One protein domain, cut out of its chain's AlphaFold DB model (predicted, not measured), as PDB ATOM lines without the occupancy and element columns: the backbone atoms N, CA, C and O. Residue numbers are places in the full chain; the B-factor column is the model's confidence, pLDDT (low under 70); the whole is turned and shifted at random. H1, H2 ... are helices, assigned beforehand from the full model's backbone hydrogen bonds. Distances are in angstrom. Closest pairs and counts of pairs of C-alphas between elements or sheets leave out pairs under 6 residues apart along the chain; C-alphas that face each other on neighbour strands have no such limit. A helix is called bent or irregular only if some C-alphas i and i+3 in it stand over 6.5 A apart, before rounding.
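AT A GLANCE: This is residues 436 to 625 of the 700 residues of the protein "Trafficking protein particle complex subunit 2-like protein" of Hydatigena taeniaeformis (UniProt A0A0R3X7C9). Three helical hairpins, H4 with H5, H7 with H8 and H10 with H11, stand side by side as a bundle in two layers, with H4, H7 and H10 in one row and H5, H8 and H11 in the other. H2 crosses the outer side of H8 and H11, H12 packs on H10, and H6 and H9 join one hairpin to the next. The printed part has 190 residues with thirteen named helices, H1 to H13 in order, and no named strand: all helix. It is compact, with a radius of gyration of the C-alphas of 16.2 A, and spans 51 by 35 by 27 A.

IN THESE COORDINATES: H1 is residues 436 to 441, from C-alpha 436 at (-28.694, -13.170, 11.293). H2 is 443 to 458, 22.3 A long, irregular, with C-alphas 447 and 450 7.1 A apart and a kink of 39 degrees near residue 450. H3 is 464 to 468, H4 472 to 489, 25.6 A, H5 497 to 510, 20.8 A, and H6 512 to 520. H7 is 522 to 534, H8 538 to 553, 22.8 A, H9 555 to 563, and H10 569 to 583, 21.0 A. H11 is 585 to 601, 24.6 A, irregular, with C-alphas 586 and 589 8.0 A apart. H12 is 605 to 614, and H13 is 621 to 625, ending at C-alpha 625, (-30.266, 6.249, 13.529).

HOW THE PARTS SIT: H4, H5, H7, H8, H10 and H11 form an up and down bundle, each running against the one before. H8, the hub, touches H11 at a shallow tilt of 8 degrees, the same way, closest at the C-alphas of Ser 553 and Gly 601, 4.4 A. H8 touches H5 at 7 degrees, also shallow, closest at Leu 502 and Thr 547, C-alphas 6.4 A apart. H4 touches H7 with residues 479 to 487 alone, closest at the C-alphas of Gly 483 and Trp 525, 4.3 A. H10 touches H12, closest at the C-alphas of Tyr 571 and Ser 606, 5.2 A. H2 touches H8 with residues 453 to 457 alone, closest at the C-alphas of Phe 453 and Tyr 546, 5.6 A. H3 touches H5. H1 and H2, H5 and H6, and, only just, with 3 pairs of C-alphas within 8 A, H8 and H9 touch only at the corner. H11 and H13 are near each other. Every O i to N i+4 pair is within hydrogen-bond range in H1, H4, H6, H8, H12 and H13; the counts are 9 of 12 in H2, 9 of 10 in H5, 5 of 9 in H7, 4 of 5 in H9, 10 of 11 in H10, 11 of 13 in H11 and 0 of 1 in H3, where 2 of 2 O i to N i+3 pairs are.

THE WHOLE: The C-alphas farthest apart, of Gln 470 and Lys 625, are 50.9 A apart. The printed part has no cut and no long link. Mean pLDDT of the printed part is 82.8; 21 residues are under 70, among them 439 to 451 and 492 to 495.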
ATOM      1  N   ASN A 436     -27.289 -12.772  11.164       67.25
ATOM      2  CA  ASN A 436     -28.694 -13.170  11.293       67.25
ATOM      3  C   ASN A 436     -29.519 -12.127  12.071       67.25
ATOM      4  O   ASN A 436     -30.708 -11.972  11.804       67.25
ATOM      5  N   GLU A 437     -28.930 -11.374  13.007       72.06
ATOM      6  CA  GLU A 437     -29.632 -10.228  13.605       72.06
ATOM      7  C   GLU A 437     -29.735  -9.037  12.657       72.06
ATOM      8  O   GLU A 437     -30.772  -8.381  12.652       72.06
ATOM      9  N   ILE A 438     -28.727  -8.774  11.824       71.81
ATOM     10  CA  ILE A 438     -28.803  -7.736  10.788       71.81
ATOM     11  C   ILE A 438     -29.910  -8.074   9.776       71.81
ATOM     12  O   ILE A 438     -30.720  -7.199   9.480       71.81
ATOM     13  N   ALA A 439     -30.011  -9.332   9.338       65.38
ATOM     14  CA  ALA A 439     -31.112  -9.847   8.521       65.38
ATOM     15  C   ALA A 439     -32.482  -9.676   9.209       65.38
ATOM     16  O   ALA A 439     -33.385  -9.061   8.646       65.38
ATOM     17  N   ASN A 440     -32.621 -10.114  10.467       65.94
ATOM     18  CA  ASN A 440     -33.879  -9.995  11.220       65.94
ATOM     19  C   ASN A 440     -34.313  -8.538  11.482       65.94
ATOM     20  O   ASN A 440     -35.505  -8.272  11.625       65.94
ATOM     21  N   HIS A 441     -33.375  -7.588  11.572       64.69
ATOM     22  CA  HIS A 441     -33.698  -6.161  11.699       64.69
ATOM     23  C   HIS A 441     -33.937  -5.479  10.339       64.69
ATOM     24  O   HIS A 441     -34.617  -4.450  10.306       64.69
ATOM     25  N   PHE A 442     -33.396  -6.021   9.240       65.88
ATOM     26  CA  PHE A 442     -33.434  -5.448   7.890       65.88
ATOM     27  C   PHE A 442     -33.647  -6.549   6.839       65.88
ATOM     28  O   PHE A 442     -32.692  -7.104   6.292       65.88
ATOM     29  N   TYR A 443     -34.911  -6.833   6.516       58.25
ATOM     30  CA  TYR A 443     -35.299  -7.844   5.522       58.25
ATOM     31  C   TYR A 443     -34.703  -7.567   4.127       58.25
ATOM     32  O   TYR A 443     -34.477  -8.500   3.358       58.25
ATOM     33  N   GLU A 444     -34.375  -6.308   3.800       52.31
ATOM     34  CA  GLU A 444     -33.668  -5.973   2.559       52.31
ATOM     35  C   GLU A 444     -32.236  -6.534   2.521       52.31
ATOM     36  O   GLU A 444     -31.746  -6.884   1.450       52.31
ATOM     37  N   CYS A 445     -31.562  -6.637   3.675       58.34
ATOM     38  CA  CYS A 445     -30.205  -7.182   3.754       58.34
ATOM     39  C   CYS A 445     -30.188  -8.691   3.487       58.34
ATOM     40  O   CYS A 445     -29.302  -9.161   2.777       58.34
ATOM     41  N   ASP A 446     -31.168  -9.426   4.019       57.06
ATOM     42  CA  ASP A 446     -31.310 -10.874   3.815       57.06
ATOM     43  C   ASP A 446     -31.629 -11.204   2.349       57.06
ATOM     44  O   ASP A 446     -30.924 -11.978   1.702       57.06
ATOM     45  N   PHE A 447     -32.649 -10.538   1.793       51.03
ATOM     46  CA  PHE A 447     -33.171 -10.837   0.461       51.03
ATOM     47  C   PHE A 447     -32.235 -10.433  -0.690       51.03
ATOM     48  O   PHE A 447     -32.185 -11.130  -1.702       51.03
ATOM     49  N   ALA A 448     -31.532  -9.298  -0.577       52.78
ATOM     50  CA  ALA A 448     -30.811  -8.709  -1.711       52.78
ATOM     51  C   ALA A 448     -29.280  -8.830  -1.642       52.78
ATOM     52  O   ALA A 448     -28.647  -8.933  -2.689       52.78
ATOM     53  N   GLU A 449     -28.681  -8.802  -0.447       63.25
ATOM     54  CA  GLU A 449     -27.243  -8.522  -0.294       63.25
ATOM     55  C   GLU A 449     -26.472  -9.665   0.386       63.25
ATOM     56  O   GLU A 449     -25.387 -10.029  -0.068       63.25
ATOM     57  N   LEU A 450     -27.023 -10.285   1.440       67.62
ATOM     58  CA  LEU A 450     -26.351 -11.349   2.202       67.62
ATOM     59  C   LEU A 450     -25.927 -12.516   1.295       67.62
ATOM     60  O   LEU A 450     -24.795 -12.991   1.377       67.62
ATOM     61  N   HIS A 451     -26.803 -12.918   0.369       65.81
ATOM     62  CA  HIS A 451     -26.515 -13.965  -0.612       65.81
ATOM     63  C   HIS A 451     -25.395 -13.581  -1.601       65.81
ATOM     64  O   HIS A 451     -24.637 -14.440  -2.053       65.81
ATOM     65  N   VAL A 452     -25.240 -12.292  -1.924       73.31
ATOM     66  CA  VAL A 452     -24.160 -11.813  -2.804       73.31
ATOM     67  C   VAL A 452     -22.818 -11.866  -2.074       73.31
ATOM     68  O   VAL A 452     -21.838 -12.346  -2.646       73.31
ATOM     69  N   PHE A 453     -22.789 -11.486  -0.789       78.50
ATOM     70  CA  PHE A 453     -21.622 -11.711   0.066       78.50
ATOM     71  C   PHE A 453     -21.264 -13.204   0.130       78.50
ATOM     72  O   PHE A 453     -20.120 -13.539  -0.167       78.50
ATOM     73  N   THR A 454     -22.198 -14.115   0.448       76.00
ATOM     74  CA  THR A 454     -21.871 -15.557   0.532       76.00
ATOM     75  C   THR A 454     -21.327 -16.098  -0.788       76.00
ATOM     76  O   THR A 454     -20.259 -16.701  -0.795       76.00
ATOM     77  N   ASN A 455     -21.973 -15.787  -1.917       72.00
ATOM     78  CA  ASN A 455     -21.531 -16.252  -3.236       72.00
ATOM     79  C   ASN A 455     -20.125 -15.741  -3.603       72.00
ATOM     80  O   ASN A 455     -19.350 -16.463  -4.233       72.00
ATOM     81  N   TRP A 456     -19.770 -14.512  -3.208       79.69
ATOM     82  CA  TRP A 456     -18.416 -13.983  -3.402       79.69
ATOM     83  C   TRP A 456     -17.399 -14.686  -2.497       79.69
ATOM     84  O   TRP A 456     -16.327 -15.065  -2.969       79.69
ATOM     85  N   LEU A 457     -17.728 -14.916  -1.223       78.44
ATOM     86  CA  LEU A 457     -16.864 -15.639  -0.282       78.44
ATOM     87  C   LEU A 457     -16.617 -17.092  -0.745       78.44
ATOM     88  O   LEU A 457     -15.471 -17.540  -0.746       78.44
ATOM     89  N   ASP A 458     -17.650 -17.785  -1.234       72.19
ATOM     90  CA  ASP A 458     -17.578 -19.156  -1.773       72.19
ATOM     91  C   ASP A 458     -16.818 -19.250  -3.112       72.19
ATOM     92  O   ASP A 458     -16.319 -20.314  -3.498       72.19
ATOM     93  N   SER A 459     -16.681 -18.133  -3.834       76.38
ATOM     94  CA  SER A 459     -15.881 -18.069  -5.063       76.38
ATOM     95  C   SER A 459     -14.364 -18.127  -4.811       76.38
ATOM     96  O   SER A 459     -13.593 -18.391  -5.741       76.38
ATOM     97  N   ALA A 460     -13.924 -17.923  -3.564       76.88
ATOM     98  CA  ALA A 460     -12.525 -17.791  -3.175       76.88
ATOM     99  C   ALA A 460     -11.749 -19.121  -3.228       76.88
ATOM    100  O   ALA A 460     -11.578 -19.830  -2.233       76.88
ATOM    101  N   ARG A 461     -11.236 -19.460  -4.412       77.25
ATOM    102  CA  ARG A 461     -10.482 -20.699  -4.658       77.25
ATOM    103  C   ARG A 461      -8.978 -20.474  -4.532       77.25
ATOM    104  O   ARG A 461      -8.435 -19.508  -5.057       77.25
ATOM    105  N   ALA A 462      -8.289 -21.399  -3.867       78.81
ATOM    106  CA  ALA A 462      -6.836 -21.365  -3.753       78.81
ATOM    107  C   ALA A 462      -6.168 -21.896  -5.039       78.81
ATOM    108  O   ALA A 462      -6.258 -23.085  -5.339       78.81
ATOM    109  N   ASP A 463      -5.470 -21.028  -5.775       82.56
ATOM    110  CA  ASP A 463      -4.670 -21.399  -6.948       82.56
ATOM    111  C   ASP A 463      -3.292 -21.989  -6.545       82.56
ATOM    112  O   ASP A 463      -2.445 -21.276  -5.996       82.56
ATOM    113  N   PRO A 464      -3.002 -23.274  -6.833       77.06
ATOM    114  CA  PRO A 464      -1.712 -23.879  -6.511       77.06
ATOM    115  C   PRO A 464      -0.538 -23.325  -7.341       77.06
ATOM    116  O   PRO A 464       0.613 -23.541  -6.960       77.06
ATOM    117  N   THR A 465      -0.766 -22.606  -8.447       80.12
ATOM    118  CA  THR A 465       0.323 -22.007  -9.243       80.12
ATOM    119  C   THR A 465       1.048 -20.894  -8.486       80.12
ATOM    120  O   THR A 465       2.268 -20.775  -8.598       80.12
ATOM    121  N   LEU A 466       0.351 -20.158  -7.611       75.31
ATOM    122  CA  LEU A 466       0.946 -19.130  -6.746       75.31
ATOM    123  C   LEU A 466       1.931 -19.708  -5.713       75.31
ATOM    124  O   LEU A 466       2.780 -18.984  -5.191       75.31
ATOM    125  N   LEU A 467       1.887 -21.021  -5.455       69.88
ATOM    126  CA  LEU A 467       2.858 -21.719  -4.605       69.88
ATOM    127  C   LEU A 467       4.220 -21.933  -5.297       69.88
ATOM    128  O   LEU A 467       5.177 -22.328  -4.635       69.88
ATOM    129  N   GLN A 468       4.333 -21.651  -6.602       74.44
ATOM    130  CA  GLN A 468       5.598 -21.713  -7.347       74.44
ATOM    131  C   GLN A 468       6.524 -20.514  -7.064       74.44
ATOM    132  O   GLN A 468       7.690 -20.548  -7.453       74.44
ATOM    133  N   LEU A 469       6.031 -19.467  -6.391       73.88
ATOM    134  CA  LEU A 469       6.809 -18.284  -6.009       73.88
ATOM    135  C   LEU A 469       7.750 -18.641  -4.847       73.88
ATOM    136  O   LEU A 469       7.312 -18.834  -3.711       73.88
ATOM    137  N   GLN A 470       9.048 -18.751  -5.129       67.75
ATOM    138  CA  GLN A 470      10.029 -19.268  -4.170       67.75
ATOM    139  C   GLN A 470      10.687 -18.168  -3.338       67.75
ATOM    140  O   GLN A 470      11.083 -18.432  -2.196       67.75
ATOM    141  N   THR A 471      10.814 -16.943  -3.864       80.44
ATOM    142  CA  THR A 471      11.494 -15.852  -3.150       80.44
ATOM    143  C   THR A 471      10.539 -14.785  -2.626       80.44
ATOM    144  O   THR A 471       9.582 -14.365  -3.278       80.44
ATOM    145  N   CYS A 472      10.868 -14.231  -1.456       79.38
ATOM    146  CA  CYS A 472      10.138 -13.099  -0.882       79.38
ATOM    147  C   CYS A 472      10.152 -11.858  -1.799       79.38
ATOM    148  O   CYS A 472       9.297 -10.988  -1.652       79.38
ATOM    149  N   LYS A 473      11.095 -11.769  -2.754       82.94
ATOM    150  CA  LYS A 473      11.164 -10.694  -3.756       82.94
ATOM    151  C   LYS A 473      10.089 -10.850  -4.835       82.94
ATOM    152  O   LYS A 473       9.463  -9.852  -5.180       82.94
ATOM    153  N   GLU A 474       9.837 -12.070  -5.318       84.62
ATOM    154  CA  GLU A 474       8.706 -12.354  -6.217       84.62
ATOM    155  C   GLU A 474       7.378 -12.002  -5.545       84.62
ATOM    156  O   GLU A 474       6.587 -11.251  -6.111       84.62
ATOM    157  N   ILE A 475       7.169 -12.469  -4.308       82.81
ATOM    158  CA  ILE A 475       5.930 -12.216  -3.558       82.81
ATOM    159  C   ILE A 475       5.750 -10.712  -3.297       82.81
ATOM    160  O   ILE A 475       4.675 -10.170  -3.536       82.81
ATOM    161  N   THR A 476       6.817 -10.005  -2.905       85.38
ATOM    162  CA  THR A 476       6.799  -8.535  -2.773       85.38
ATOM    163  C   THR A 476       6.414  -7.856  -4.090       85.38
ATOM    164  O   THR A 476       5.610  -6.926  -4.086       85.38
ATOM    165  N   ARG A 477       6.947  -8.313  -5.236       86.81
ATOM    166  CA  ARG A 477       6.599  -7.733  -6.540       86.81
ATOM    167  C   ARG A 477       5.153  -8.037  -6.936       86.81
ATOM    168  O   ARG A 477       4.518  -7.147  -7.490       86.81
ATOM    169  N   LEU A 478       4.620  -9.213  -6.604       87.06
ATOM    170  CA  LEU A 478       3.207  -9.559  -6.783       87.06
ATOM    171  C   LEU A 478       2.289  -8.656  -5.939       87.06
ATOM    172  O   LEU A 478       1.355  -8.080  -6.488       87.06
ATOM    173  N   CYS A 479       2.593  -8.429  -4.657       86.50
ATOM    174  CA  CYS A 479       1.823  -7.505  -3.807       86.50
ATOM    175  C   CYS A 479       1.829  -6.057  -4.331       86.50
ATOM    176  O   CYS A 479       0.855  -5.328  -4.142       86.50
ATOM    177  N   VAL A 480       2.912  -5.629  -4.989       88.19
ATOM    178  CA  VAL A 480       2.986  -4.314  -5.645       88.19
ATOM    179  C   VAL A 480       2.192  -4.296  -6.956       88.19
ATOM    180  O   VAL A 480       1.455  -3.345  -7.180       88.19
ATOM    181  N   LEU A 481       2.283  -5.337  -7.790       87.56
ATOM    182  CA  LEU A 481       1.517  -5.433  -9.041       87.56
ATOM    183  C   LEU A 481       0.003  -5.465  -8.785       87.56
ATOM    184  O   LEU A 481      -0.725  -4.723  -9.428       87.56
ATOM    185  N   ILE A 482      -0.467  -6.230  -7.797       87.25
ATOM    186  CA  ILE A 482      -1.886  -6.236  -7.397       87.25
ATOM    187  C   ILE A 482      -2.323  -4.841  -6.929       87.25
ATOM    188  O   ILE A 482      -3.407  -4.388  -7.278       87.25
ATOM    189  N   GLY A 483      -1.464  -4.117  -6.205       87.50
ATOM    190  CA  GLY A 483      -1.693  -2.714  -5.862       87.50
ATOM    191  C   GLY A 483      -1.800  -1.786  -7.075       87.50
ATOM    192  O   GLY A 483      -2.692  -0.936  -7.126       87.50
ATOM    193  N   GLU A 484      -0.912  -1.958  -8.059       88.19
ATOM    194  CA  GLU A 484      -0.917  -1.225  -9.330       88.19
ATOM    195  C   GLU A 484      -2.212  -1.508 -10.128       88.19
ATOM    196  O   GLU A 484      -2.845  -0.556 -10.586       88.19
ATOM    197  N   GLU A 485      -2.665  -2.765 -10.244       86.75
ATOM    198  CA  GLU A 485      -3.912  -3.126 -10.947       86.75
ATOM    199  C   GLU A 485      -5.180  -2.695 -10.187       86.75
ATOM    200  O   GLU A 485      -6.065  -2.083 -10.782       86.75
ATOM    201  N   LEU A 486      -5.255  -2.893  -8.863       88.75
ATOM    202  CA  LEU A 486      -6.368  -2.380  -8.046       88.75
ATOM    203  C   LEU A 486      -6.518  -0.861  -8.219       88.75
ATOM    204  O   LEU A 486      -7.627  -0.366  -8.411       88.75
ATOM    205  N   THR A 487      -5.404  -0.123  -8.237       88.12
ATOM    206  CA  THR A 487      -5.408   1.335  -8.441       88.12
ATOM    207  C   THR A 487      -5.959   1.743  -9.815       88.12
ATOM    208  O   THR A 487      -6.601   2.789  -9.906       88.12
ATOM    209  N   LYS A 488      -5.762   0.931 -10.867       85.50
ATOM    210  CA  LYS A 488      -6.386   1.150 -12.187       85.50
ATOM    211  C   LYS A 488      -7.879   0.823 -12.151       85.50
ATOM    212  O   LYS A 488      -8.685   1.684 -12.495       85.50
ATOM    213  N   SER A 489      -8.242  -0.356 -11.639       85.56
ATOM    214  CA  SER A 489      -9.632  -0.832 -11.563       85.56
ATOM    215  C   SER A 489     -10.562   0.127 -10.814       85.56
ATOM    216  O   SER A 489     -11.726   0.279 -11.177       85.56
ATOM    217  N   ASN A 490     -10.035   0.850  -9.815       84.44
ATOM    218  CA  ASN A 490     -10.757   1.874  -9.056       84.44
ATOM    219  C   ASN A 490     -11.307   3.017  -9.931       84.44
ATOM    220  O   ASN A 490     -12.247   3.695  -9.515       84.44
ATOM    221  N   LEU A 491     -10.729   3.230 -11.118       78.44
ATOM    222  CA  LEU A 491     -11.124   4.238 -12.106       78.44
ATOM    223  C   LEU A 491     -11.907   3.644 -13.296       78.44
ATOM    224  O   LEU A 491     -12.365   4.403 -14.149       78.44
ATOM    225  N   GLY A 492     -12.031   2.315 -13.374       67.88
ATOM    226  CA  GLY A 492     -12.644   1.585 -14.485       67.88
ATOM    227  C   GLY A 492     -14.004   0.959 -14.151       67.88
ATOM    228  O   GLY A 492     -14.669   1.309 -13.174       67.88
ATOM    229  N   PHE A 493     -14.415   0.001 -14.984       58.97
ATOM    230  CA  PHE A 493     -15.642  -0.779 -14.812       58.97
ATOM    231  C   PHE A 493     -15.303  -2.226 -14.410       58.97
ATOM    232  O   PHE A 493     -14.952  -3.014 -15.280       58.97
ATOM    233  N   GLY A 494     -15.434  -2.571 -13.121       59.19
ATOM    234  CA  GLY A 494     -15.543  -3.962 -12.635       59.19
ATOM    235  C   GLY A 494     -14.486  -4.945 -13.160       59.19
ATOM    236  O   GLY A 494     -14.825  -5.944 -13.790       59.19
ATOM    237  N   GLU A 495     -13.200  -4.651 -12.951       64.81
ATOM    238  CA  GLU A 495     -12.095  -5.505 -13.416       64.81
ATOM    239  C   GLU A 495     -11.762  -6.628 -12.415       64.81
ATOM    240  O   GLU A 495     -11.748  -6.408 -11.199       64.81
ATOM    241  N   THR A 496     -11.356  -7.802 -12.919       80.06
ATOM    242  CA  THR A 496     -11.088  -9.043 -12.150       80.06
ATOM    243  C   THR A 496     -10.061  -8.927 -11.017       80.06
ATOM    244  O   THR A 496     -10.016  -9.801 -10.154       80.06
ATOM    245  N   SER A 497      -9.301  -7.831 -10.957       85.56
ATOM    246  CA  SER A 497      -8.354  -7.434  -9.899       85.56
ATOM    247  C   SER A 497      -8.732  -7.820  -8.454       85.56
ATOM    248  O   SER A 497      -7.867  -8.218  -7.671       85.56
ATOM    249  N   ARG A 498     -10.015  -7.729  -8.073       89.06
ATOM    250  CA  ARG A 498     -10.503  -8.078  -6.724       89.06
ATOM    251  C   ARG A 498     -10.678  -9.573  -6.518       89.06
ATOM    252  O   ARG A 498     -10.322 -10.072  -5.457       89.06
ATOM    253  N   MET A 499     -11.143 -10.286  -7.539       86.81
ATOM    254  CA  MET A 499     -11.190 -11.752  -7.557       86.81
ATOM    255  C   MET A 499      -9.772 -12.339  -7.591       86.81
ATOM    256  O   MET A 499      -9.490 -13.333  -6.930       86.81
ATOM    257  N   GLU A 500      -8.840 -11.680  -8.281       87.38
ATOM    258  CA  GLU A 500      -7.416 -12.027  -8.257       87.38
ATOM    259  C   GLU A 500      -6.806 -11.818  -6.860       87.38
ATOM    260  O   GLU A 500      -6.135 -12.715  -6.344       87.38
ATOM    261  N   LEU A 501      -7.104 -10.698  -6.182       90.50
ATOM    262  CA  LEU A 501      -6.731 -10.516  -4.773       90.50
ATOM    263  C   LEU A 501      -7.391 -11.572  -3.867       90.50
ATOM    264  O   LEU A 501      -6.723 -12.098  -2.979       90.50
ATOM    265  N   LEU A 502      -8.662 -11.916  -4.088       87.50
ATOM    266  CA  LEU A 502      -9.394 -12.935  -3.328       87.50
ATOM    267  C   LEU A 502      -8.707 -14.311  -3.421       87.50
ATOM    268  O   LEU A 502      -8.500 -14.964  -2.401       87.50
ATOM    269  N   ILE A 503      -8.263 -14.711  -4.616       86.56
ATOM    270  CA  ILE A 503      -7.480 -15.938  -4.862       86.56
ATOM    271  C   ILE A 503      -6.110 -15.883  -4.152       86.56
ATOM    272  O   ILE A 503      -5.657 -16.868  -3.555       86.56
ATOM    273  N   VAL A 504      -5.443 -14.726  -4.155       88.88
ATOM    274  CA  VAL A 504      -4.163 -14.519  -3.445       88.88
ATOM    275  C   VAL A 504      -4.346 -14.569  -1.920       88.88
ATOM    276  O   VAL A 504      -3.516 -15.142  -1.210       88.88
ATOM    277  N   LEU A 505      -5.457 -14.048  -1.396       85.94
ATOM    278  CA  LEU A 505      -5.818 -14.175   0.016       85.94
ATOM    279  C   LEU A 505      -6.131 -15.638   0.366       85.94
ATOM    280  O   LEU A 505      -5.555 -16.151   1.327       85.94
ATOM    281  N   ALA A 506      -6.933 -16.336  -0.447       82.44
ATOM    282  CA  ALA A 506      -7.281 -17.749  -0.271       82.44
ATOM    283  C   ALA A 506      -6.042 -18.664  -0.236       82.44
ATOM    284  O   ALA A 506      -5.897 -19.513   0.645       82.44
ATOM    285  N   THR A 507      -5.087 -18.457  -1.147       85.62
ATOM    286  CA  THR A 507      -3.811 -19.199  -1.152       85.62
ATOM    287  C   THR A 507      -2.926 -18.878   0.056       85.62
ATOM    288  O   THR A 507      -2.228 -19.763   0.559       85.62
ATOM    289  N   SER A 508      -2.976 -17.648   0.579       85.25
ATOM    290  CA  SER A 508      -2.203 -17.251   1.765       85.25
ATOM    291  C   SER A 508      -2.641 -17.970   3.052       85.25
ATOM    292  O   SER A 508      -1.817 -18.189   3.943       85.25
ATOM    293  N   ILE A 509      -3.900 -18.416   3.154       78.44
ATOM    294  CA  ILE A 509      -4.405 -19.206   4.294       78.44
ATOM    295  C   ILE A 509      -3.566 -20.482   4.455       78.44
ATOM    296  O   ILE A 509      -3.032 -20.756   5.534       78.44
ATOM    297  N   ASN A 510      -3.358 -21.190   3.343       79.25
ATOM    298  CA  ASN A 510      -2.616 -22.449   3.289       79.25
ATOM    299  C   ASN A 510      -1.086 -22.256   3.300       79.25
ATOM    300  O   ASN A 510      -0.353 -23.177   3.654       79.25
ATOM    301  N   ASN A 511      -0.578 -21.068   2.943       82.31
ATOM    302  CA  ASN A 511       0.859 -20.786   2.868       82.31
ATOM    303  C   ASN A 511       1.289 -19.624   3.784       82.31
ATOM    304  O   ASN A 511       1.234 -18.446   3.422       82.31
ATOM    305  N   ARG A 512       1.835 -19.975   4.958       82.31
ATOM    306  CA  ARG A 512       2.328 -19.017   5.965       82.31
ATOM    307  C   ARG A 512       3.409 -18.058   5.438       82.31
ATOM    308  O   ARG A 512       3.422 -16.909   5.868       82.31
ATOM    309  N   ARG A 513       4.286 -18.479   4.511       83.31
ATOM    310  CA  ARG A 513       5.301 -17.584   3.909       83.31
ATOM    311  C   ARG A 513       4.647 -16.513   3.043       83.31
ATOM    312  O   ARG A 513       4.951 -15.335   3.210       83.31
ATOM    313  N   LEU A 514       3.732 -16.921   2.159       84.62
ATOM    314  CA  LEU A 514       2.962 -16.006   1.311       84.62
ATOM    315  C   LEU A 514       2.219 -14.978   2.174       84.62
ATOM    316  O   LEU A 514       2.348 -13.779   1.938       84.62
ATOM    317  N   ARG A 515       1.546 -15.437   3.235       86.62
ATOM    318  CA  ARG A 515       0.802 -14.578   4.166       86.62
ATOM    319  C   ARG A 515       1.685 -13.592   4.934       86.62
ATOM    320  O   ARG A 515       1.375 -12.407   4.985       86.62
ATOM    321  N   GLN A 516       2.828 -14.039   5.460       87.44
ATOM    322  CA  GLN A 516       3.792 -13.156   6.132       87.44
ATOM    323  C   GLN A 516       4.359 -12.084   5.188       87.44
ATOM    324  O   GLN A 516       4.462 -10.918   5.576       87.44
ATOM    325  N   CYS A 517       4.684 -12.438   3.941       85.56
ATOM    326  CA  CYS A 517       5.126 -11.460   2.946       85.56
ATOM    327  C   CYS A 517       4.002 -10.470   2.576       85.56
ATOM    328  O   CYS A 517       4.246  -9.262   2.546       85.56
ATOM    329  N   LEU A 518       2.775 -10.959   2.378       88.25
ATOM    330  CA  LEU A 518       1.585 -10.160   2.067       88.25
ATOM    331  C   LEU A 518       1.266  -9.136   3.169       88.25
ATOM    332  O   LEU A 518       1.028  -7.967   2.861       88.25
ATOM    333  N   TRP A 519       1.371  -9.517   4.447       89.62
ATOM    334  CA  TRP A 519       1.242  -8.578   5.568       89.62
ATOM    335  C   TRP A 519       2.429  -7.619   5.703       89.62
ATOM    336  O   TRP A 519       2.230  -6.446   6.017       89.62
ATOM    337  N   SER A 520       3.660  -8.050   5.395       87.75
ATOM    338  CA  SER A 520       4.818  -7.136   5.387       87.75
ATOM    339  C   SER A 520       4.691  -6.018   4.340       87.75
ATOM    340  O   SER A 520       5.273  -4.948   4.509       87.75
ATOM    341  N   GLN A 521       3.901  -6.253   3.287       87.56
ATOM    342  CA  GLN A 521       3.562  -5.291   2.240       87.56
ATOM    343  C   GLN A 521       2.107  -4.801   2.325       87.56
ATOM    344  O   GLN A 521       1.572  -4.357   1.318       87.56
ATOM    345  N   VAL A 522       1.455  -4.840   3.498       89.94
ATOM    346  CA  VAL A 522       0.011  -4.540   3.632       89.94
ATOM    347  C   VAL A 522      -0.429  -3.262   2.905       89.94
ATOM    348  O   VAL A 522      -1.383  -3.283   2.135       89.94
ATOM    349  N   ARG A 523       0.332  -2.169   3.039       89.00
ATOM    350  CA  ARG A 523       0.059  -0.883   2.373       89.00
ATOM    351  C   ARG A 523       0.113  -0.918   0.841       89.00
ATOM    352  O   ARG A 523      -0.450  -0.029   0.214       89.00
ATOM    353  N   SER A 524       0.803  -1.878   0.219       87.81
ATOM    354  CA  SER A 524       0.910  -1.918  -1.246       87.81
ATOM    355  C   SER A 524      -0.399  -2.337  -1.906       87.81
ATOM    356  O   SER A 524      -0.656  -1.902  -3.019       87.81
ATOM    357  N   TRP A 525      -1.215  -3.152  -1.232       91.31
ATOM    358  CA  TRP A 525      -2.459  -3.710  -1.771       91.31
ATOM    359  C   TRP A 525      -3.703  -3.280  -0.974       91.31
ATOM    360  O   TRP A 525      -4.758  -3.078  -1.573       91.31
ATOM    361  N   LEU A 526      -3.589  -3.057   0.343       93.31
ATOM    362  CA  LEU A 526      -4.716  -2.650   1.186       93.31
ATOM    363  C   LEU A 526      -5.068  -1.162   1.034       93.31
ATOM    364  O   LEU A 526      -6.254  -0.848   0.984       93.31
ATOM    365  N   ASP A 527      -4.095  -0.246   0.901       92.50
ATOM    366  CA  ASP A 527      -4.404   1.171   0.633       92.50
ATOM    367  C   ASP A 527      -5.178   1.324  -0.708       92.50
ATOM    368  O   ASP A 527      -6.219   1.990  -0.698       92.50
ATOM    369  N   PRO A 528      -4.780   0.670  -1.829       92.06
ATOM    370  CA  PRO A 528      -5.581   0.607  -3.060       92.06
ATOM    371  C   PRO A 528      -6.947  -0.075  -2.920       92.06
ATOM    372  O   PRO A 528      -7.912   0.413  -3.510       92.06
ATOM    373  N   LEU A 529      -7.059  -1.161  -2.144       94.25
ATOM    374  CA  LEU A 529      -8.349  -1.816  -1.899       94.25
ATOM    375  C   LEU A 529      -9.301  -0.875  -1.147       94.25
ATOM    376  O   LEU A 529     -10.415  -0.654  -1.602       94.25
ATOM    377  N   ILE A 530      -8.852  -0.247  -0.055       95.06
ATOM    378  CA  ILE A 530      -9.645   0.730   0.714       95.06
ATOM    379  C   ILE A 530     -10.026   1.941  -0.154       95.06
ATOM    380  O   ILE A 530     -11.138   2.449  -0.036       95.06
ATOM    381  N   ALA A 531      -9.152   2.387  -1.064       93.06
ATOM    382  CA  ALA A 531      -9.489   3.432  -2.035       93.06
ATOM    383  C   ALA A 531     -10.627   3.020  -2.996       93.06
ATOM    384  O   ALA A 531     -11.355   3.885  -3.482       93.06
ATOM    385  N   GLY A 532     -10.838   1.717  -3.207       91.25
ATOM    386  CA  GLY A 532     -11.960   1.160  -3.963       91.25
ATOM    387  C   GLY A 532     -13.338   1.481  -3.379       91.25
ATOM    388  O   GLY A 532     -14.284   1.627  -4.147       91.25
ATOM    389  N   LEU A 533     -13.445   1.714  -2.062       93.44
ATOM    390  CA  LEU A 533     -14.671   2.197  -1.398       93.44
ATOM    391  C   LEU A 533     -15.094   3.603  -1.867       93.44
ATOM    392  O   LEU A 533     -16.205   4.038  -1.585       93.44
ATOM    393  N   PHE A 534     -14.217   4.321  -2.575       93.94
ATOM    394  CA  PHE A 534     -14.468   5.667  -3.095       93.94
ATOM    395  C   PHE A 534     -14.509   5.720  -4.632       93.94
ATOM    396  O   PHE A 534     -14.427   6.804  -5.211       93.94
ATOM    397  N   SER A 535     -14.632   4.568  -5.305       90.50
ATOM    398  CA  SER A 535     -14.772   4.512  -6.765       90.50
ATOM    399  C   SER A 535     -16.093   5.143  -7.239       90.50
ATOM    400  O   SER A 535     -17.138   4.921  -6.618       90.50
ATOM    401  N   PRO A 536     -16.114   5.876  -8.372       86.31
ATOM    402  CA  PRO A 536     -17.369   6.322  -8.978       86.31
ATOM    403  C   PRO A 536     -18.265   5.149  -9.416       86.31
ATOM    404  O   PRO A 536     -19.484   5.299  -9.456       86.31
ATOM    405  N   SER A 537     -17.688   3.981  -9.721       85.69
ATOM    406  CA  SER A 537     -18.441   2.799 -10.147       85.69
ATOM    407  C   SER A 537     -19.037   2.058  -8.949       85.69
ATOM    408  O   SER A 537     -18.305   1.630  -8.055       85.69
ATOM    409  N   LYS A 538     -20.365   1.869  -8.944       86.19
ATOM    410  CA  LYS A 538     -21.085   1.172  -7.867       86.19
ATOM    411  C   LYS A 538     -20.521  -0.239  -7.623       86.19
ATOM    412  O   LYS A 538     -20.102  -0.522  -6.504       86.19
ATOM    413  N   CYS A 539     -20.410  -1.064  -8.669       87.12
ATOM    414  CA  CYS A 539     -19.931  -2.448  -8.558       87.12
ATOM    415  C   CYS A 539     -18.540  -2.523  -7.911       87.12
ATOM    416  O   CYS A 539     -18.308  -3.327  -7.019       87.12
ATOM    417  N   VAL A 540     -17.634  -1.613  -8.284       87.62
ATOM    418  CA  VAL A 540     -16.260  -1.564  -7.758       87.62
ATOM    419  C   VAL A 540     -16.241  -1.308  -6.244       87.62
ATOM    420  O   VAL A 540     -15.397  -1.866  -5.538       87.62
ATOM    421  N   ARG A 541     -17.184  -0.521  -5.706       90.12
ATOM    422  CA  ARG A 541     -17.330  -0.323  -4.251       90.12
ATOM    423  C   ARG A 541     -17.886  -1.569  -3.558       90.12
ATOM    424  O   ARG A 541     -17.428  -1.916  -2.472       90.12
ATOM    425  N   GLU A 542     -18.813  -2.274  -4.196       88.75
ATOM    426  CA  GLU A 542     -19.451  -3.485  -3.658       88.75
ATOM    427  C   GLU A 542     -18.496  -4.686  -3.642       88.75
ATOM    428  O   GLU A 542     -18.273  -5.276  -2.589       88.75
ATOM    429  N   GLU A 543     -17.800  -4.955  -4.748       89.56
ATOM    430  CA  GLU A 543     -16.718  -5.948  -4.830       89.56
ATOM    431  C   GLU A 543     -15.597  -5.666  -3.811       89.56
ATOM    432  O   GLU A 543     -14.990  -6.585  -3.252       89.56
ATOM    433  N   THR A 544     -15.319  -4.382  -3.537       94.25
ATOM    434  CA  THR A 544     -14.399  -3.975  -2.462       94.25
ATOM    435  C   THR A 544     -14.933  -4.407  -1.095       94.25
ATOM    436  O   THR A 544     -14.163  -4.921  -0.284       94.25
ATOM    437  N   CYS A 545     -16.235  -4.254  -0.839       93.50
ATOM    438  CA  CYS A 545     -16.859  -4.685   0.411       93.50
ATOM    439  C   CYS A 545     -16.822  -6.204   0.582       93.50
ATOM    440  O   CYS A 545     -16.422  -6.676   1.644       93.50
ATOM    441  N   TYR A 546     -17.150  -6.974  -0.458       89.19
ATOM    442  CA  TYR A 546     -17.099  -8.439  -0.399       89.19
ATOM    443  C   TYR A 546     -15.666  -8.949  -0.151       89.19
ATOM    444  O   TYR A 546     -15.437  -9.841   0.669       89.19
ATOM    445  N   THR A 547     -14.671  -8.322  -0.790       91.12
ATOM    446  CA  THR A 547     -13.248  -8.675  -0.621       91.12
ATOM    447  C   THR A 547     -12.699  -8.259   0.751       91.12
ATOM    448  O   THR A 547     -11.901  -8.989   1.337       91.12
ATOM    449  N   LEU A 548     -13.145  -7.129   1.315       93.69
ATOM    450  CA  LEU A 548     -12.829  -6.757   2.700       93.69
ATOM    451  C   LEU A 548     -13.500  -7.705   3.705       93.69
ATOM    452  O   LEU A 548     -12.847  -8.125   4.658       93.69
ATOM    453  N   ALA A 549     -14.755  -8.106   3.483       87.50
ATOM    454  CA  ALA A 549     -15.443  -9.065   4.347       87.50
ATOM    455  C   ALA A 549     -14.714 -10.419   4.405       87.50
ATOM    456  O   ALA A 549     -14.585 -10.970   5.494       87.50
ATOM    457  N   TYR A 550     -14.141 -10.899   3.292       85.06
ATOM    458  CA  TYR A 550     -13.288 -12.100   3.265       85.06
ATOM    459  C   TYR A 550     -12.060 -11.995   4.189       85.06
ATOM    460  O   TYR A 550     -11.688 -12.950   4.866       85.06
ATOM    461  N   ILE A 551     -11.434 -10.814   4.258       86.56
ATOM    462  CA  ILE A 551     -10.274 -10.568   5.130       86.56
ATOM    463  C   ILE A 551     -10.673 -10.629   6.613       86.56
ATOM    464  O   ILE A 551      -9.898 -11.125   7.434       86.56
ATOM    465  N   PHE A 552     -11.869 -10.143   6.959       83.44
ATOM    466  CA  PHE A 552     -12.345 -10.082   8.344       83.44
ATOM    467  C   PHE A 552     -13.147 -11.305   8.810       83.44
ATOM    468  O   PHE A 552     -13.263 -11.489  10.017       83.44
ATOM    469  N   SER A 553     -13.665 -12.153   7.916       81.81
ATOM    470  CA  SER A 553     -14.360 -13.397   8.284       81.81
ATOM    471  C   SER A 553     -13.410 -14.573   8.553       81.81
ATOM    472  O   SER A 553     -13.786 -15.540   9.213       81.81
ATOM    473  N   ILE A 554     -12.162 -14.505   8.075       77.38
ATOM    474  CA  ILE A 554     -11.228 -15.637   8.117       77.38
ATOM    475  C   ILE A 554     -10.287 -15.544   9.314       77.38
ATOM    476  O   ILE A 554      -9.356 -14.738   9.347       77.38
ATOM    477  N   ASN A 555     -10.479 -16.468  10.259       71.12
ATOM    478  CA  ASN A 555      -9.726 -16.573  11.513       71.12
ATOM    479  C   ASN A 555      -8.204 -16.392  11.355       71.12
ATOM    480  O   ASN A 555      -7.609 -15.628  12.107       71.12
ATOM    481  N   SER A 556      -7.563 -17.026  10.365       74.50
ATOM    482  CA  SER A 556      -6.105 -16.921  10.179       74.50
ATOM    483  C   SER A 556      -5.625 -15.558   9.667       74.50
ATOM    484  O   SER A 556      -4.468 -15.212   9.888       74.50
ATOM    485  N   LEU A 557      -6.476 -14.804   8.962       78.00
ATOM    486  CA  LEU A 557      -6.178 -13.436   8.521       78.00
ATOM    487  C   LEU A 557      -6.454 -12.446   9.661       78.00
ATOM    488  O   LEU A 557      -5.619 -11.590   9.946       78.00
ATOM    489  N   VAL A 558      -7.561 -12.631  10.385       77.25
ATOM    490  CA  VAL A 558      -7.908 -11.874  11.599       77.25
ATOM    491  C   VAL A 558      -6.844 -12.015  12.693       77.25
ATOM    492  O   VAL A 558      -6.496 -11.033  13.348       77.25
ATOM    493  N   GLU A 559      -6.304 -13.214  12.903       74.44
ATOM    494  CA  GLU A 559      -5.264 -13.464  13.907       74.44
ATOM    495  C   GLU A 559      -3.947 -12.755  13.545       74.44
ATOM    496  O   GLU A 559      -3.358 -12.087  14.398       74.44
ATOM    497  N   ASP A 560      -3.547 -12.758  12.269       80.56
ATOM    498  CA  ASP A 560      -2.421 -11.940  11.803       80.56
ATOM    499  C   ASP A 560      -2.701 -10.427  11.976       80.56
ATOM    500  O   ASP A 560      -1.830  -9.702  12.456       80.56
ATOM    501  N   ILE A 561      -3.918  -9.934  11.687       83.25
ATOM    502  CA  ILE A 561      -4.327  -8.525  11.907       83.25
ATOM    503  C   ILE A 561      -4.258  -8.123  13.393       83.25
ATOM    504  O   ILE A 561      -3.911  -6.980  13.724       83.25
ATOM    505  N   ARG A 562      -4.565  -9.043  14.317       77.50
ATOM    506  CA  ARG A 562      -4.396  -8.835  15.769       77.50
ATOM    507  C   ARG A 562      -2.921  -8.747  16.164       77.50
ATOM    508  O   ARG A 562      -2.583  -7.953  17.037       77.50
ATOM    509  N   HIS A 563      -2.048  -9.507  15.507       79.94
ATOM    510  CA  HIS A 563      -0.604  -9.506  15.763       79.94
ATOM    511  C   HIS A 563       0.186  -8.437  14.984       79.94
ATOM    512  O   HIS A 563       1.351  -8.186  15.299       79.94
ATOM    513  N   LEU A 564      -0.433  -7.753  14.018       80.94
ATOM    514  CA  LEU A 564       0.178  -6.681  13.228       80.94
ATOM    515  C   LEU A 564       0.249  -5.350  14.006       80.94
ATOM    516  O   LEU A 564      -0.388  -4.359  13.650       80.94
ATOM    517  N   LEU A 565       1.042  -5.334  15.082       67.44
ATOM    518  CA  LEU A 565       1.187  -4.216  16.030       67.44
ATOM    519  C   LEU A 565       1.327  -2.806  15.407       67.44
ATOM    520  O   LEU A 565       0.726  -1.895  15.967       67.44
ATOM    521  N   PRO A 566       2.045  -2.576  14.281       77.56
ATOM    522  CA  PRO A 566       2.230  -1.222  13.743       77.56
ATOM    523  C   PRO A 566       0.977  -0.555  13.154       77.56
ATOM    524  O   PRO A 566       1.061   0.612  12.779       77.56
ATOM    525  N   TYR A 567      -0.142  -1.268  12.992       83.12
ATOM    526  CA  TYR A 567      -1.318  -0.792  12.255       83.12
ATOM    527  C   TYR A 567      -2.625  -1.199  12.955       83.12
ATOM    528  O   TYR A 567      -2.806  -2.375  13.269       83.12
ATOM    529  N   ASP A 568      -3.576  -0.273  13.126       86.38
ATOM    530  CA  ASP A 568      -4.963  -0.604  13.505       86.38
ATOM    531  C   ASP A 568      -5.849  -0.683  12.250       86.38
ATOM    532  O   ASP A 568      -6.645   0.202  11.937       86.38
ATOM    533  N   ILE A 569      -5.671  -1.775  11.501       90.12
ATOM    534  CA  ILE A 569      -6.458  -2.078  10.297       90.12
ATOM    535  C   ILE A 569      -7.977  -2.104  10.582       90.12
ATOM    536  O   ILE A 569      -8.715  -1.533   9.778       90.12
ATOM    537  N   PRO A 570      -8.482  -2.699  11.687       90.31
ATOM    538  CA  PRO A 570      -9.900  -2.614  12.036       90.31
ATOM    539  C   PRO A 570     -10.420  -1.173  12.158       90.31
ATOM    540  O   PRO A 570     -11.474  -0.868  11.592       90.31
ATOM    541  N   TYR A 571      -9.691  -0.280  12.839       91.06
ATOM    542  CA  TYR A 571     -10.065   1.136  12.938       91.06
ATOM    543  C   TYR A 571     -10.004   1.843  11.578       91.06
ATOM    544  O   TYR A 571     -10.973   2.493  11.186       91.06
ATOM    545  N   ASP A 572      -8.903   1.699  10.832       91.06
ATOM    546  CA  ASP A 572      -8.720   2.393   9.552       91.06
ATOM    547  C   ASP A 572      -9.722   1.934   8.482       91.06
ATOM    548  O   ASP A 572     -10.217   2.768   7.719       91.06
ATOM    549  N   VAL A 573     -10.082   0.646   8.421       94.81
ATOM    550  CA  VAL A 573     -11.143   0.182   7.508       94.81
ATOM    551  C   VAL A 573     -12.493   0.750   7.943       94.81
ATOM    552  O   VAL A 573     -13.147   1.404   7.132       94.81
ATOM    553  N   THR A 574     -12.876   0.606   9.218       95.12
ATOM    554  CA  THR A 574     -14.155   1.131   9.741       95.12
ATOM    555  C   THR A 574     -14.295   2.633   9.471       95.12
ATOM    556  O   THR A 574     -15.311   3.084   8.943       95.12
ATOM    557  N   LEU A 575     -13.242   3.413   9.732       94.00
ATOM    558  CA  LEU A 575     -13.213   4.857   9.508       94.00
ATOM    559  C   LEU A 575     -13.402   5.238   8.032       94.00
ATOM    560  O   LEU A 575     -13.918   6.317   7.742       94.00
ATOM    561  N   ASN A 576     -12.955   4.408   7.090       94.81
ATOM    562  CA  ASN A 576     -13.126   4.675   5.663       94.81
ATOM    563  C   ASN A 576     -14.479   4.171   5.134       94.81
ATOM    564  O   ASN A 576     -15.085   4.875   4.329       94.81
ATOM    565  N   VAL A 577     -15.016   3.065   5.658       95.88
ATOM    566  CA  VAL A 577     -16.391   2.609   5.372       95.88
ATOM    567  C   VAL A 577     -17.424   3.645   5.833       95.88
ATOM    568  O   VAL A 577     -18.324   3.990   5.073       95.88
ATOM    569  N   LEU A 578     -17.257   4.235   7.024       94.06
ATOM    570  CA  LEU A 578     -18.156   5.288   7.521       94.06
ATOM    571  C   LEU A 578     -18.141   6.555   6.642       94.06
ATOM    572  O   LEU A 578     -19.192   7.133   6.388       94.06
ATOM    573  N   LYS A 579     -16.985   6.947   6.088       93.38
ATOM    574  CA  LYS A 579     -16.917   8.044   5.097       93.38
ATOM    575  C   LYS A 579     -17.564   7.665   3.764       93.38
ATOM    576  O   LYS A 579     -18.152   8.520   3.111       93.38
ATOM    577  N   ALA A 580     -17.433   6.409   3.337       92.94
ATOM    578  CA  ALA A 580     -18.039   5.926   2.099       92.94
ATOM    579  C   ALA A 580     -19.577   5.878   2.200       92.94
ATOM    580  O   ALA A 580     -20.254   6.213   1.232       92.94
ATOM    581  N   ILE A 581     -20.125   5.579   3.385       92.31
ATOM    582  CA  ILE A 581     -21.559   5.682   3.725       92.31
ATOM    583  C   ILE A 581     -22.109   7.110   3.571       92.31
ATOM    584  O   ILE A 581     -23.247   7.278   3.122       92.31
ATOM    585  N   ASP A 582     -21.318   8.122   3.936       90.38
ATOM    586  CA  ASP A 582     -21.687   9.542   3.826       90.38
ATOM    587  C   ASP A 582     -21.523  10.098   2.398       90.38
ATOM    588  O   ASP A 582     -22.179  11.074   2.039       90.38
ATOM    589  N   MET A 583     -20.659   9.485   1.577       90.38
ATOM    590  CA  MET A 583     -20.430   9.878   0.178       90.38
ATOM    591  C   MET A 583     -21.322   9.142  -0.833       90.38
ATOM    592  O   MET A 583     -21.663   9.725  -1.858       90.38
ATOM    593  N   PHE A 584     -21.681   7.882  -0.565       88.62
ATOM    594  CA  PHE A 584     -22.369   6.987  -1.504       88.62
ATOM    595  C   PHE A 584     -23.534   6.234  -0.823       88.62
ATOM    596  O   PHE A 584     -23.452   5.011  -0.611       88.62
ATOM    597  N   PRO A 585     -24.619   6.939  -0.440       84.00
ATOM    598  CA  PRO A 585     -25.758   6.358   0.275       84.00
ATOM    599  C   PRO A 585     -26.496   5.263  -0.517       84.00
ATOM    600  O   PRO A 585     -27.129   4.401   0.086       84.00
ATOM    601  N   GLU A 586     -26.371   5.224  -1.846       80.25
ATOM    602  CA  GLU A 586     -26.897   4.166  -2.724       80.25
ATOM    603  C   GLU A 586     -26.178   2.806  -2.579       80.25
ATOM    604  O   GLU A 586     -26.623   1.792  -3.123       80.25
ATOM    605  N   THR A 587     -25.070   2.789  -1.833       84.38
ATOM    606  CA  THR A 587     -24.311   1.598  -1.408       84.38
ATOM    607  C   THR A 587     -24.352   1.396   0.118       84.38
ATOM    608  O   THR A 587     -23.552   0.655   0.677       84.38
ATOM    609  N   PHE A 588     -25.301   2.027   0.823       86.94
ATOM    610  CA  PHE A 588     -25.410   1.932   2.285       86.94
ATOM    611  C   PHE A 588     -25.527   0.489   2.809       86.94
ATOM    612  O   PHE A 588     -24.878   0.167   3.801       86.94
ATOM    613  N   MET A 589     -26.310  -0.384   2.160       82.88
ATOM    614  CA  MET A 589     -26.549  -1.745   2.670       82.88
ATOM    615  C   MET A 589     -25.303  -2.636   2.593       82.88
ATOM    616  O   MET A 589     -24.990  -3.313   3.571       82.88
ATOM    617  N   THR A 590     -24.529  -2.576   1.504       87.94
ATOM    618  CA  THR A 590     -23.260  -3.317   1.384       87.94
ATOM    619  C   THR A 590     -22.208  -2.823   2.379       87.94
ATOM    620  O   THR A 590     -21.523  -3.638   2.997       87.94
ATOM    621  N   TYR A 591     -22.136  -1.516   2.654       93.56
ATOM    622  CA  TYR A 591     -21.297  -0.995   3.741       93.56
ATOM    623  C   TYR A 591     -21.779  -1.418   5.138       93.56
ATOM    624  O   TYR A 591     -20.961  -1.745   5.999       93.56
ATOM    625  N   PHE A 592     -23.091  -1.424   5.380       90.56
ATOM    626  CA  PHE A 592     -23.668  -1.811   6.669       90.56
ATOM    627  C   PHE A 592     -23.438  -3.303   6.963       90.56
ATOM    628  O   PHE A 592     -23.061  -3.661   8.081       90.56
ATOM    629  N   LEU A 593     -23.574  -4.164   5.949       86.31
ATOM    630  CA  LEU A 593     -23.236  -5.586   6.036       86.31
ATOM    631  C   LEU A 593     -21.735  -5.820   6.212       86.31
ATOM    632  O   LEU A 593     -21.362  -6.640   7.047       86.31
ATOM    633  N   LEU A 594     -20.863  -5.069   5.525       93.00
ATOM    634  CA  LEU A 594     -19.414  -5.127   5.763       93.00
ATOM    635  C   LEU A 594     -19.067  -4.834   7.233       93.00
ATOM    636  O   LEU A 594     -18.286  -5.573   7.827       93.00
ATOM    637  N   LEU A 595     -19.677  -3.813   7.849       93.06
ATOM    638  CA  LEU A 595     -19.507  -3.553   9.286       93.06
ATOM    639  C   LEU A 595     -20.019  -4.723  10.150       93.06
ATOM    640  O   LEU A 595     -19.394  -5.046  11.160       93.06
ATOM    641  N   GLY A 596     -21.091  -5.402   9.731       86.69
ATOM    642  CA  GLY A 596     -21.557  -6.661  10.321       86.69
ATOM    643  C   GLY A 596     -20.508  -7.778  10.274       86.69
ATOM    644  O   GLY A 596     -20.111  -8.282  11.324       86.69
ATOM    645  N   TYR A 597     -19.993  -8.108   9.084       85.44
ATOM    646  CA  TYR A 597     -18.925  -9.102   8.892       85.44
ATOM    647  C   TYR A 597     -17.662  -8.767   9.704       85.44
ATOM    648  O   TYR A 597     -17.058  -9.656  10.306       85.44
ATOM    649  N   MET A 598     -17.282  -7.485   9.772       88.19
ATOM    650  CA  MET A 598     -16.152  -7.020  10.583       88.19
ATOM    651  C   MET A 598     -16.370  -7.251  12.085       88.19
ATOM    652  O   MET A 598     -15.440  -7.669  12.774       88.19
ATOM    653  N   LEU A 599     -17.577  -7.000  12.598       86.38
ATOM    654  CA  LEU A 599     -17.916  -7.209  14.010       86.38
ATOM    655  C   LEU A 599     -18.071  -8.690  14.375       86.38
ATOM    656  O   LEU A 599     -17.787  -9.049  15.516       86.38
ATOM    657  N   GLU A 600     -18.511  -9.536  13.444       82.25
ATOM    658  CA  GLU A 600     -18.663 -10.975  13.673       82.25
ATOM    659  C   GLU A 600     -17.307 -11.696  13.665       82.25
ATOM    660  O   GLU A 600     -16.925 -12.309  14.662       82.25
ATOM    661  N   GLY A 601     -16.539 -11.574  12.576       72.06
ATOM    662  CA  GLY A 601     -15.273 -12.296  12.420       72.06
ATOM    663  C   GLY A 601     -14.083 -11.665  13.154       72.06
ATOM    664  O   GLY A 601     -13.170 -12.373  13.586       72.06
ATOM    665  N   CYS A 602     -14.097 -10.347  13.383       78.19
ATOM    666  CA  CYS A 602     -13.013  -9.629  14.055       78.19
ATOM    667  C   CYS A 602     -13.493  -8.846  15.297       78.19
ATOM    668  O   CYS A 602     -13.401  -7.614  15.317       78.19
ATOM    669  N   PRO A 603     -13.913  -9.525  16.389       78.12
ATOM    670  CA  PRO A 603     -14.215  -8.861  17.653       78.12
ATOM    671  C   PRO A 603     -13.003  -8.056  18.138       78.12
ATOM    672  O   PRO A 603     -11.956  -8.613  18.483       78.12
ATOM    673  N   SER A 604     -13.138  -6.729  18.086       82.25
ATOM    674  CA  SER A 604     -12.085  -5.747  18.349       82.25
ATOM    675  C   SER A 604     -12.704  -4.436  18.826       82.25
ATOM    676  O   SER A 604     -13.560  -3.860  18.148       82.25
ATOM    677  N   PHE A 605     -12.253  -3.929  19.976       85.56
ATOM    678  CA  PHE A 605     -12.778  -2.681  20.539       85.56
ATOM    679  C   PHE A 605     -12.532  -1.471  19.622       85.56
ATOM    680  O   PHE A 605     -13.354  -0.560  19.593       85.56
ATOM    681  N   SER A 606     -11.479  -1.495  18.799       86.44
ATOM    682  CA  SER A 606     -11.175  -0.461  17.801       86.44
ATOM    683  C   SER A 606     -12.331  -0.178  16.834       86.44
ATOM    684  O   SER A 606     -12.576   0.979  16.491       86.44
ATOM    685  N   ILE A 607     -13.081  -1.213  16.432       89.75
ATOM    686  CA  ILE A 607     -14.250  -1.077  15.545       89.75
ATOM    687  C   ILE A 607     -15.366  -0.330  16.285       89.75
ATOM    688  O   ILE A 607     -15.885   0.666  15.784       89.75
ATOM    689  N   LEU A 608     -15.690  -0.763  17.510       90.38
ATOM    690  CA  LEU A 608     -16.707  -0.112  18.340       90.38
ATOM    691  C   LEU A 608     -16.332   1.328  18.683       90.38
ATOM    692  O   LEU A 608     -17.193   2.199  18.626       90.38
ATOM    693  N   ASN A 609     -15.063   1.605  18.990       89.12
ATOM    694  CA  ASN A 609     -14.604   2.959  19.276       89.12
ATOM    695  C   ASN A 609     -14.731   3.869  18.045       89.12
ATOM    696  O   ASN A 609     -15.257   4.973  18.156       89.12
ATOM    697  N   CYS A 610     -14.362   3.382  16.855       90.50
ATOM    698  CA  CYS A 610     -14.579   4.115  15.608       90.50
ATOM    699  C   CYS A 610     -16.069   4.420  15.370       90.50
ATOM    700  O   CYS A 610     -16.434   5.558  15.076       90.50
ATOM    701  N   ILE A 611     -16.945   3.425  15.561       92.94
ATOM    702  CA  ILE A 611     -18.398   3.580  15.410       92.94
ATOM    703  C   ILE A 611     -18.973   4.551  16.460       92.94
ATOM    704  O   ILE A 611     -19.818   5.370  16.107       92.94
ATOM    705  N   MET A 612     -18.491   4.538  17.709       89.88
ATOM    706  CA  MET A 612     -18.895   5.498  18.751       89.88
ATOM    707  C   MET A 612     -18.433   6.932  18.459       89.88
ATOM    708  O   MET A 612     -19.196   7.871  18.670       89.88
ATOM    709  N   GLU A 613     -17.204   7.123  17.970       87.25
ATOM    710  CA  GLU A 613     -16.669   8.450  17.632       87.25
ATOM    711  C   GLU A 613     -17.293   9.055  16.367       87.25
ATOM    712  O   GLU A 613     -17.364  10.279  16.235       87.25
ATOM    713  N   ARG A 614     -17.683   8.215  15.398       87.44
ATOM    714  CA  ARG A 614     -18.023   8.655  14.033       87.44
ATOM    715  C   ARG A 614     -19.464   8.389  13.620       87.44
ATOM    716  O   ARG A 614     -20.012   9.212  12.900       87.44
ATOM    717  N   GLY A 615     -20.107   7.325  14.098       84.12
ATOM    718  CA  GLY A 615     -21.466   6.946  13.684       84.12
ATOM    719  C   GLY A 615     -22.535   7.998  14.007       84.12
ATOM    720  O   GLY A 615     -23.480   8.169  13.242       84.12
ATOM    721  N   ALA A 616     -22.354   8.762  15.090       82.44
ATOM    722  CA  ALA A 616     -23.214   9.901  15.427       82.44
ATOM    723  C   ALA A 616     -22.962  11.149  14.552       82.44
ATOM    724  O   ALA A 616     -23.843  12.001  14.436       82.44
ATOM    725  N   MET A 617     -21.771  11.248  13.948       84.06
ATOM    726  CA  MET A 617     -21.300  12.377  13.133       84.06
ATOM    727  C   MET A 617     -21.527  12.173  11.625       84.06
ATOM    728  O   MET A 617     -21.262  13.089  10.849       84.06
ATOM    729  N   CYS A 618     -21.987  10.988  11.211       83.75
ATOM    730  CA  CYS A 618     -22.346  10.692   9.828       83.75
ATOM    731  C   CYS A 618     -23.483  11.601   9.334       83.75
ATOM    732  O   CYS A 618     -24.444  11.865  10.059       83.75
ATOM    733  N   THR A 619     -23.393  12.045   8.080       83.56
ATOM    734  CA  THR A 619     -24.449  12.815   7.403       83.56
ATOM    735  C   THR A 619     -25.614  11.918   6.984       83.56
ATOM    736  O   THR A 619     -26.747  12.382   6.855       83.56
ATOM    737  N   ASN A 620     -25.357  10.621   6.790       82.25
ATOM    738  CA  ASN A 620     -26.375   9.652   6.417       82.25
ATOM    739  C   ASN A 620     -27.296   9.313   7.609       82.25
ATOM    740  O   ASN A 620     -26.917   8.585   8.529       82.25
ATOM    741  N   SER A 621     -28.544   9.795   7.559       80.12
ATOM    742  CA  SER A 621     -29.573   9.585   8.594       80.12
ATOM    743  C   SER A 621     -29.824   8.104   8.934       80.12
ATOM    744  O   SER A 621     -30.055   7.768  10.098       80.12
ATOM    745  N   LEU A 622     -29.699   7.184   7.963       79.69
ATOM    746  CA  LEU A 622     -29.823   5.746   8.232       79.69
ATOM    747  C   LEU A 622     -28.696   5.249   9.144       79.69
ATOM    748  O   LEU A 622     -28.963   4.483  10.070       79.69
ATOM    749  N   MET A 623     -27.463   5.717   8.934       86.88
ATOM    750  CA  MET A 623     -26.336   5.405   9.814       86.88
ATOM    751  C   MET A 623     -26.507   6.069  11.181       86.88
ATOM    752  O   MET A 623     -26.392   5.396  12.206       86.88
ATOM    753  N   GLN A 624     -26.863   7.358  11.205       82.81
ATOM    754  CA  GLN A 624     -27.034   8.112  12.446       82.81
ATOM    755  C   GLN A 624     -28.116   7.499  13.355       82.81
ATOM    756  O   GLN A 624     -27.920   7.431  14.565       82.81
ATOM    757  N   LYS A 625     -29.212   6.972  12.790       83.75
ATOM    758  CA  LYS A 625     -30.266   6.249  13.529       83.75
ATOM    759  C   LYS A 625     -29.841   4.847  13.998       83.75
ATOM    760  O   LYS A 625     -30.321   4.378  15.029       83.75
TER     761      LYS A 625